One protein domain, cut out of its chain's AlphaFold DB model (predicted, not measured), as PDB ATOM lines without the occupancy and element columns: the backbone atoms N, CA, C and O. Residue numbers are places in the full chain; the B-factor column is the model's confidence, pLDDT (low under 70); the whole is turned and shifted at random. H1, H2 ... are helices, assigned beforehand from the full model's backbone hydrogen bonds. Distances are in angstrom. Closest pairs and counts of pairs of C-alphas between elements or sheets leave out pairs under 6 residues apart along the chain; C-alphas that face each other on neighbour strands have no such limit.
ATOM      1  N   THR A   2      48.968  65.486 147.672       91.25
ATOM      2  CA  THR A   2      48.261  65.892 146.435       91.25
ATOM      3  C   THR A   2      48.863  65.260 145.179       91.25
ATOM      4  O   THR A   2      48.129  64.727 144.357       91.25
ATOM      5  N   GLU A   3      50.192  65.242 145.056       95.31
ATOM      6  CA  GLU A   3      50.878  64.614 143.916       95.31
ATOM      7  C   GLU A   3      50.607  63.103 143.829       95.31
ATOM      8  O   GLU A   3      50.297  62.585 142.759       95.31
ATOM      9  N   ASP A   4      50.646  62.392 144.960       96.19
ATOM     10  CA  ASP A   4      50.356  60.953 145.008       96.19
ATOM     11  C   ASP A   4      48.927  60.644 144.549       96.19
ATOM     12  O   ASP A   4      48.705  59.664 143.836       96.19
ATOM     13  N   ALA A   5      47.966  61.500 144.913       97.00
ATOM     14  CA  ALA A   5      46.584  61.387 144.458       97.00
ATOM     15  C   ALA A   5      46.473  61.592 142.939       97.00
ATOM     16  O   ALA A   5      45.769  60.832 142.271       97.00
ATOM     17  N   VAL A   6      47.217  62.553 142.376       97.44
ATOM     18  CA  VAL A   6      47.292  62.751 140.921       97.44
ATOM     19  C   VAL A   6      47.883  61.516 140.240       97.44
ATOM     20  O   VAL A   6      47.278  60.998 139.305       97.44
ATOM     21  N   ARG A   7      49.000  60.972 140.745       97.06
ATOM     22  CA  ARG A   7      49.604  59.743 140.200       97.06
ATOM     23  C   ARG A   7      48.644  58.557 140.271       97.06
ATOM     24  O   ARG A   7      48.580  57.767 139.332       97.06
ATOM     25  N   ALA A   8      47.904  58.409 141.370       97.12
ATOM     26  CA  ALA A   8      46.915  57.345 141.523       97.12
ATOM     27  C   ALA A   8      45.790  57.466 140.485       97.12
ATOM     28  O   ALA A   8      45.495  56.488 139.797       97.12
ATOM     29  N   PHE A   9      45.234  58.669 140.313       97.00
ATOM     30  CA  PHE A   9      44.223  58.952 139.294       97.00
ATOM     31  C   PHE A   9      44.747  58.689 137.876       97.00
ATOM     32  O   PHE A   9      44.082  58.031 137.079       97.00
ATOM     33  N   GLN A  10      45.954  59.161 137.561       97.19
ATOM     34  CA  GLN A  10      46.574  58.955 136.254       97.19
ATOM     35  C   GLN A  10      46.720  57.464 135.936       97.19
ATOM     36  O   GLN A  10      46.310  57.032 134.861       97.19
ATOM     37  N   ARG A  11      47.213  56.655 136.885       95.56
ATOM     38  CA  ARG A  11      47.319  55.197 136.704       95.56
ATOM     39  C   ARG A  11      45.964  54.542 136.461       95.56
ATOM     40  O   ARG A  11      45.870  53.699 135.576       95.56
ATOM     41  N   SER A  12      44.930  54.917 137.217       95.12
ATOM     42  CA  SER A  12      43.604  54.303 137.072       95.12
ATOM     43  C   SER A  12      42.914  54.657 135.751       95.12
ATOM     44  O   SER A  12      42.015  53.935 135.337       95.12
ATOM     45  N   HIS A  13      43.339  55.734 135.085       94.88
ATOM     46  CA  HIS A  13      42.814  56.180 133.789       94.88
ATOM     47  C   HIS A  13      43.781  55.910 132.627       94.88
ATOM     48  O   HIS A  13      43.599  56.446 131.537       94.88
ATOM     49  N   GLY A  14      44.827  55.105 132.847       94.06
ATOM     50  CA  GLY A  14      45.787  54.741 131.805       94.06
ATOM     51  C   GLY A  14      46.696  55.884 131.343       94.06
ATOM     52  O   GLY A  14      47.377  55.736 130.341       94.06
ATOM     53  N   LEU A  15      46.759  57.009 132.055       95.94
ATOM     54  CA  LEU A  15      47.667  58.112 131.736       95.94
ATOM     55  C   LEU A  15      49.097  57.820 132.216       95.94
ATOM     56  O   LEU A  15      49.331  56.971 133.082       95.94
ATOM     57  N   VAL A  16      50.069  58.570 131.691       96.31
ATOM     58  CA  VAL A  16      51.410  58.651 132.294       96.31
ATOM     59  C   VAL A  16      51.280  59.174 133.728       96.31
ATOM     60  O   VAL A  16      50.669  60.213 133.961       96.31
ATOM     61  N   ALA A  17      51.844  58.442 134.691       96.31
ATOM     62  CA  ALA A  17      51.698  58.713 136.119       96.31
ATOM     63  C   ALA A  17      52.834  59.600 136.653       96.31
ATOM     64  O   ALA A  17      53.571  59.210 137.566       96.31
ATOM     65  N   ASP A  18      52.995  60.772 136.040       94.25
ATOM     66  CA  ASP A  18      54.035  61.759 136.359       94.25
ATOM     67  C   ASP A  18      53.700  62.645 137.574       94.25
ATOM     68  O   ASP A  18      54.581  63.322 138.098       94.25
ATOM     69  N   GLY A  19      52.456  62.610 138.061       95.19
ATOM     70  CA  GLY A  19      51.991  63.421 139.188       95.19
ATOM     71  C   GLY A  19      51.639  64.861 138.823       95.19
ATOM     72  O   GLY A  19      51.320  65.650 139.712       95.19
ATOM     73  N   ILE A  20      51.651  65.210 137.534       94.00
ATOM     74  CA  ILE A  20      51.391  66.561 137.039       94.00
ATOM     75  C   ILE A  20      49.950  66.666 136.521       94.00
ATOM     76  O   ILE A  20      49.519  65.982 135.589       94.00
ATOM     77  N   ALA A  21      49.179  67.599 137.082       95.25
ATOM     78  CA  ALA A  21      47.818  67.908 136.636       95.25
ATOM     79  C   ALA A  21      47.804  68.795 135.367       95.25
ATOM     80  O   ALA A  21      47.257  69.895 135.365       95.25
ATOM     81  N   GLY A  22      48.448  68.330 134.293       93.19
ATOM     82  CA  GLY A  22      48.509  69.021 133.000       93.19
ATOM     83  C   GLY A  22      47.259  68.819 132.126       93.19
ATOM     84  O   GLY A  22      46.302  68.169 132.552       93.19
ATOM     85  N   PRO A  23      47.269  69.306 130.867       93.00
ATOM     86  CA  PRO A  23      46.104  69.265 129.976       93.00
ATOM     87  C   PRO A  23      45.477  67.874 129.804       93.00
ATOM     88  O   PRO A  23      44.258  67.756 129.796       93.00
ATOM     89  N   LYS A  24      46.294  66.812 129.728       93.62
ATOM     90  CA  LYS A  24      45.816  65.420 129.615       93.62
ATOM     91  C   LYS A  24      45.071  64.962 130.871       93.62
ATOM     92  O   LYS A  24      43.979  64.415 130.778       93.62
ATOM     93  N   THR A  25      45.644  65.228 132.045       95.88
ATOM     94  CA  THR A  25      45.035  64.899 133.341       95.88
ATOM     95  C   THR A  25      43.725  65.664 133.533       95.88
ATOM     96  O   THR A  25      42.725  65.074 133.929       95.88
ATOM     97  N   LEU A  26      43.704  66.960 133.200       95.69
ATOM     98  CA  LEU A  26      42.501  67.794 133.273       95.69
ATOM     99  C   LEU A  26      41.413  67.337 132.287       95.69
ATOM    100  O   LEU A  26      40.243  67.303 132.655       95.69
ATOM    101  N   ALA A  27      41.785  66.934 131.068       93.38
ATOM    102  CA  ALA A  27      40.844  66.388 130.090       93.38
ATOM    103  C   ALA A  27      40.212  65.071 130.572       93.38
ATOM    104  O   ALA A  27      38.995  64.912 130.493       93.38
ATOM    105  N   ALA A  28      41.016  64.162 131.137       95.25
ATOM    106  CA  ALA A  28      40.521  62.916 131.719       95.25
ATOM    107  C   ALA A  28      39.598  63.162 132.925       95.25
ATOM    108  O   ALA A  28      38.556  62.523 133.036       95.25
ATOM    109  N   LEU A  29      39.928  64.126 133.794       95.81
ATOM    110  CA  LEU A  29      39.048  64.551 134.894       95.81
ATOM    111  C   LEU A  29      37.700  65.084 134.387       95.81
ATOM    112  O   LEU A  29      36.679  64.883 135.037       95.81
ATOM    113  N   GLY A  30      37.694  65.738 133.222       95.69
ATOM    114  CA  GLY A  30      36.486  66.190 132.531       95.69
ATOM    115  C   GLY A  30      35.732  65.097 131.763       95.69
ATOM    116  O   GLY A  30      34.713  65.403 131.148       95.69
ATOM    117  N   GLY A  31      36.206  63.845 131.776       94.00
ATOM    118  CA  GLY A  31      35.561  62.705 131.115       94.00
ATOM    119  C   GLY A  31      35.891  62.532 129.629       94.00
ATOM    120  O   GLY A  31      35.189  61.795 128.940       94.00
ATOM    121  N   ALA A  32      36.928  63.197 129.110       91.00
ATOM    122  CA  ALA A  32      37.358  63.001 127.727       91.00
ATOM    123  C   ALA A  32      38.007  61.623 127.512       91.00
ATOM    124  O   ALA A  32      38.729  61.116 128.375       91.00
ATOM    125  N   ASP A  33      37.813  61.051 126.321       88.88
ATOM    126  CA  ASP A  33      38.510  59.831 125.913       88.88
ATOM    127  C   ASP A  33      40.007  60.102 125.698       88.88
ATOM    128  O   ASP A  33      40.419  60.875 124.828       88.88
ATOM    129  N   CYS A  34      40.823  59.439 126.512       88.44
ATOM    130  CA  CYS A  34      42.277  59.562 126.531       88.44
ATOM    131  C   CYS A  34      42.988  58.297 126.029       88.44
ATOM    132  O   CYS A  34      44.205  58.193 126.165       88.44
ATOM    133  N   SER A  35      42.260  57.341 125.444       88.50
ATOM    134  CA  SER A  35      42.798  56.042 125.012       88.50
ATOM    135  C   SER A  35      43.933  56.144 123.986       88.50
ATOM    136  O   SER A  35      44.847  55.325 124.002       88.50
ATOM    137  N   HIS A  36      43.901  57.174 123.135       86.81
ATOM    138  CA  HIS A  36      44.910  57.461 122.110       86.81
ATOM    139  C   HIS A  36      46.181  58.146 122.647       86.81
ATOM    140  O   HIS A  36      47.140  58.345 121.900       86.81
ATOM    141  N   LEU A  37      46.184  58.579 123.913       91.75
ATOM    142  CA  LEU A  37      47.343  59.214 124.533       91.75
ATOM    143  C   LEU A  37      48.343  58.156 124.999       91.75
ATOM    144  O   LEU A  37      47.965  57.044 125.353       91.75
ATOM    145  N   LEU A  38      49.621  58.542 125.061       94.88
ATOM    146  CA  LEU A  38      50.668  57.709 125.651       94.88
ATOM    147  C   LEU A  38      50.297  57.307 127.085       94.88
ATOM    148  O   LEU A  38      49.953  58.171 127.902       94.88
ATOM    149  N   GLN A  39      50.416  56.017 127.379       95.38
ATOM    150  CA  GLN A  39      50.001  55.415 128.637       95.38
ATOM    151  C   GLN A  39      51.197  55.028 129.507       95.38
ATOM    152  O   GLN A  39      52.306  54.789 129.026       95.38
ATOM    153  N   ASN A  40      50.981  54.884 130.820       96.38
ATOM    154  CA  ASN A  40      52.024  54.356 131.706       96.38
ATOM    155  C   ASN A  40      52.493  52.949 131.278       96.38
ATOM    156  O   ASN A  40      53.673  52.631 131.417       96.38
ATOM    157  N   ALA A  41      51.590  52.118 130.746       96.50
ATOM    158  CA  ALA A  41      51.929  50.788 130.241       96.50
ATOM    159  C   ALA A  41      52.935  50.845 129.077       96.50
ATOM    160  O   ALA A  41      53.847  50.020 129.024       96.50
ATOM    161  N   ASP A  42      52.838  51.861 128.215       97.31
ATOM    162  CA  ASP A  42      53.770  52.062 127.102       97.31
ATOM    163  C   ASP A  42      55.178  52.395 127.605       97.31
ATOM    164  O   ASP A  42      56.166  51.884 127.078       97.31
ATOM    165  N   LEU A  43      55.287  53.199 128.671       97.25
ATOM    166  CA  LEU A  43      56.579  53.514 129.291       97.25
ATOM    167  C   LEU A  43      57.214  52.278 129.940       97.25
ATOM    168  O   LEU A  43      58.422  52.068 129.829       97.25
ATOM    169  N   VAL A  44      56.404  51.432 130.585       97.75
ATOM    170  CA  VAL A  44      56.858  50.142 131.132       97.75
ATOM    171  C   VAL A  44      57.366  49.234 130.013       97.75
ATOM    172  O   VAL A  44      58.469  48.696 130.117       97.75
ATOM    173  N   ALA A  45      56.604  49.108 128.924       98.31
ATOM    174  CA  ALA A  45      56.994  48.313 127.765       98.31
ATOM    175  C   ALA A  45      58.279  48.847 127.108       98.31
ATOM    176  O   ALA A  45      59.157  48.066 126.740       98.31
ATOM    177  N   ALA A  46      58.434  50.170 127.007       98.00
ATOM    178  CA  ALA A  46      59.651  50.799 126.504       98.00
ATOM    179  C   ALA A  46      60.864  50.513 127.400       98.00
ATOM    180  O   ALA A  46      61.925  50.167 126.882       98.00
ATOM    181  N   GLY A  47      60.708  50.590 128.726       98.19
ATOM    182  CA  GLY A  47      61.770  50.257 129.680       98.19
ATOM    183  C   GLY A  47      62.228  48.809 129.547       98.19
ATOM    184  O   GLY A  47      63.420  48.551 129.408       98.19
ATOM    185  N   ALA A  48      61.277  47.873 129.478       98.31
ATOM    186  CA  ALA A  48      61.576  46.461 129.256       98.31
ATOM    187  C   ALA A  48      62.290  46.226 127.914       98.31
ATOM    188  O   ALA A  48      63.309  45.542 127.866       98.31
ATOM    189  N   ARG A  49      61.797  46.840 126.831       98.38
ATOM    190  CA  ARG A  49      62.368  46.705 125.483       98.38
ATOM    191  C   ARG A  49      63.792  47.252 125.377       98.38
ATOM    192  O   ARG A  49      64.594  46.695 124.636       98.38
ATOM    193  N   LEU A  50      64.091  48.342 126.080       97.94
ATOM    194  CA  LEU A  50      65.403  48.993 126.055       97.94
ATOM    195  C   LEU A  50      66.352  48.477 127.150       97.94
ATOM    196  O   LEU A  50      67.516  48.863 127.162       97.94
ATOM    197  N   GLY A  51      65.873  47.633 128.071       98.19
ATOM    198  CA  GLY A  51      66.650  47.182 129.229       98.19
ATOM    199  C   GLY A  51      66.976  48.311 130.213       98.19
ATOM    200  O   GLY A  51      68.021  48.281 130.857       98.19
ATOM    201  N   LEU A  52      66.109  49.325 130.309       98.19
ATOM    202  CA  LEU A  52      66.325  50.521 131.123       98.19
ATOM    203  C   LEU A  52      65.364  50.578 132.319       98.19
ATOM    204  O   LEU A  52      64.207  50.161 132.206       98.19
ATOM    205  N   PRO A  53      65.791  51.160 133.456       98.38
ATOM    206  CA  PRO A  53      64.890  51.439 134.565       98.38
ATOM    207  C   PRO A  53      63.711  52.311 134.126       98.38
ATOM    208  O   PRO A  53      63.884  53.294 133.402       98.38
ATOM    209  N   LEU A  54      62.512  52.014 134.636       96.75
ATOM    210  CA  LEU A  54      61.307  52.791 134.326       96.75
ATOM    211  C   LEU A  54      61.489  54.286 134.637       96.75
ATOM    212  O   LEU A  54      61.041  55.132 133.869       96.75
ATOM    213  N   ALA A  55      62.201  54.621 135.715       96.62
ATOM    214  CA  ALA A  55      62.514  56.004 136.073       96.62
ATOM    215  C   ALA A  55      63.302  56.746 134.976       96.62
ATOM    216  O   ALA A  55      63.047  57.924 134.737       96.62
ATOM    217  N   THR A  56      64.207  56.062 134.269       98.00
ATOM    218  CA  THR A  56      64.954  56.632 133.137       98.00
ATOM    219  C   THR A  56      64.021  56.953 131.976       98.00
ATOM    220  O   THR A  56      64.108  58.032 131.397       98.00
ATOM    221  N   ILE A  57      63.083  56.053 131.670       98.00
ATOM    222  CA  ILE A  57      62.079  56.281 130.624       98.00
ATOM    223  C   ILE A  57      61.170  57.459 130.984       98.00
ATOM    224  O   ILE A  57      60.889  58.299 130.133       98.00
ATOM    225  N   TYR A  58      60.754  57.555 132.249       96.25
ATOM    226  CA  TYR A  58      59.985  58.693 132.750       96.25
ATOM    227  C   TYR A  58      60.734  60.016 132.584       96.25
ATOM    228  O   TYR A  58      60.148  60.974 132.090       96.25
ATOM    229  N   ALA A  59      62.017  60.054 132.952       96.19
ATOM    230  CA  ALA A  59      62.841  61.252 132.828       96.19
ATOM    231  C   ALA A  59      62.947  61.717 131.366       96.19
ATOM    232  O   ALA A  59      62.710  62.885 131.078       96.19
ATOM    233  N   VAL A  60      63.216  60.792 130.436       96.62
ATOM    234  CA  VAL A  60      63.258  61.102 128.998       96.62
ATOM    235  C   VAL A  60      61.896  61.579 128.503       96.62
ATOM    236  O   VAL A  60      61.811  62.616 127.856       96.62
ATOM    237  N   ASN A  61      60.810  60.876 128.837       95.19
ATOM    238  CA  ASN A  61      59.468  61.280 128.422       95.19
ATOM    239  C   ASN A  61      59.093  62.674 128.951       95.19
ATOM    240  O   ASN A  61      58.442  63.430 128.241       95.19
ATOM    241  N   GLN A  62      59.486  63.024 130.176       92.06
ATOM    242  CA  GLN A  62      59.166  64.323 130.766       92.06
ATOM    243  C   GLN A  62      59.944  65.481 130.125       92.06
ATOM    244  O   GLN A  62      59.413  66.587 130.055       92.06
ATOM    245  N   VAL A  63      61.185  65.245 129.687       94.25
ATOM    246  CA  VAL A  63      62.070  66.291 129.146       94.25
ATOM    247  C   VAL A  63      61.952  66.419 127.628       94.25
ATOM    248  O   VAL A  63      61.880  67.530 127.116       94.25
ATOM    249  N   GLU A  64      61.911  65.295 126.914       95.50
ATOM    250  CA  GLU A  64      62.032  65.265 125.450       95.50
ATOM    251  C   GLU A  64      60.676  65.249 124.735       95.50
ATOM    252  O   GLU A  64      60.583  65.519 123.536       95.50
ATOM    253  N   SER A  65      59.594  64.913 125.442       92.81
ATOM    254  CA  SER A  65      58.260  64.930 124.848       92.81
ATOM    255  C   SER A  65      57.682  66.336 124.864       92.81
ATOM    256  O   SER A  65      57.515  66.947 125.917       92.81
TER     257      SER A  65
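Overview. This is residues 2 to 65 of the 139 residues of the protein "Peptidoglycan-binding protein" of Eggerthia catenaformis (UniProt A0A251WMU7). Two pairs of helices, each pair set about perpendicular, make the two ends of a body with loops between them: H3 and H4 touch at one end, and H1 and H2 are near each other at the other end. The link between H1 and H2 passes through the middle at Val 16, while the link from H2, residues 30 to 39, loops back to the start of H3. The printed part has 64 residues with four named helices, in the order H1 H2 H3 H4, and no named strand; its class is all helix. It is compact, with a radius of gyration of the C-alphas of 11.7 A, and spans 36 by 25 by 20 A.

Arrangement. H3, residues 40 to 50, touches H4, residues 54 to 64. Their closest C-alphas, those of Gly 47 and Leu 54, are 5.3 A apart, and their lines are about perpendicular at 75 degrees. H1, residues 2 to 12, is close to H3 but not clearly touching: the closest C-alphas, of Arg 11 and Asn 40, are 6.9 A apart, with the lines about perpendicular at 80 degrees. H1 is also close to H2, residues 23 to 29, but not clearly touching, with the closest C-alphas, of Gln 10 and Thr 25, 6.8 A apart and the lines about perpendicular at 74 degrees. H4 is apart from H1 and from H2, and H2 is apart from H3. In H1, H2, H3 and H4 every O i to N i+4 pair is within hydrogen-bond range.

Along the chain. H3 runs 15.5 A from C-alpha 40 at (52.024, 54.356, 131.706) to C-alpha 50. H4 measures 15.3 A and ends at C-alpha 64, (62.032, 65.265, 125.450). H1 begins at C-alpha 2, (48.261, 65.892, 146.435), and measures 15.6 A; H2 measures 9.8 A.

Size, cuts and confidence. The two C-alphas farthest apart are those of Gly 30 and Gly 51, at 35.8 A. The printed part has no cut. The link H3 to H4 is tight, and the links H1 to H2 and H2 to H3, of 10 residues each, are short. The mean pLDDT of the printed part is 95.3, and no printed residue is under 70.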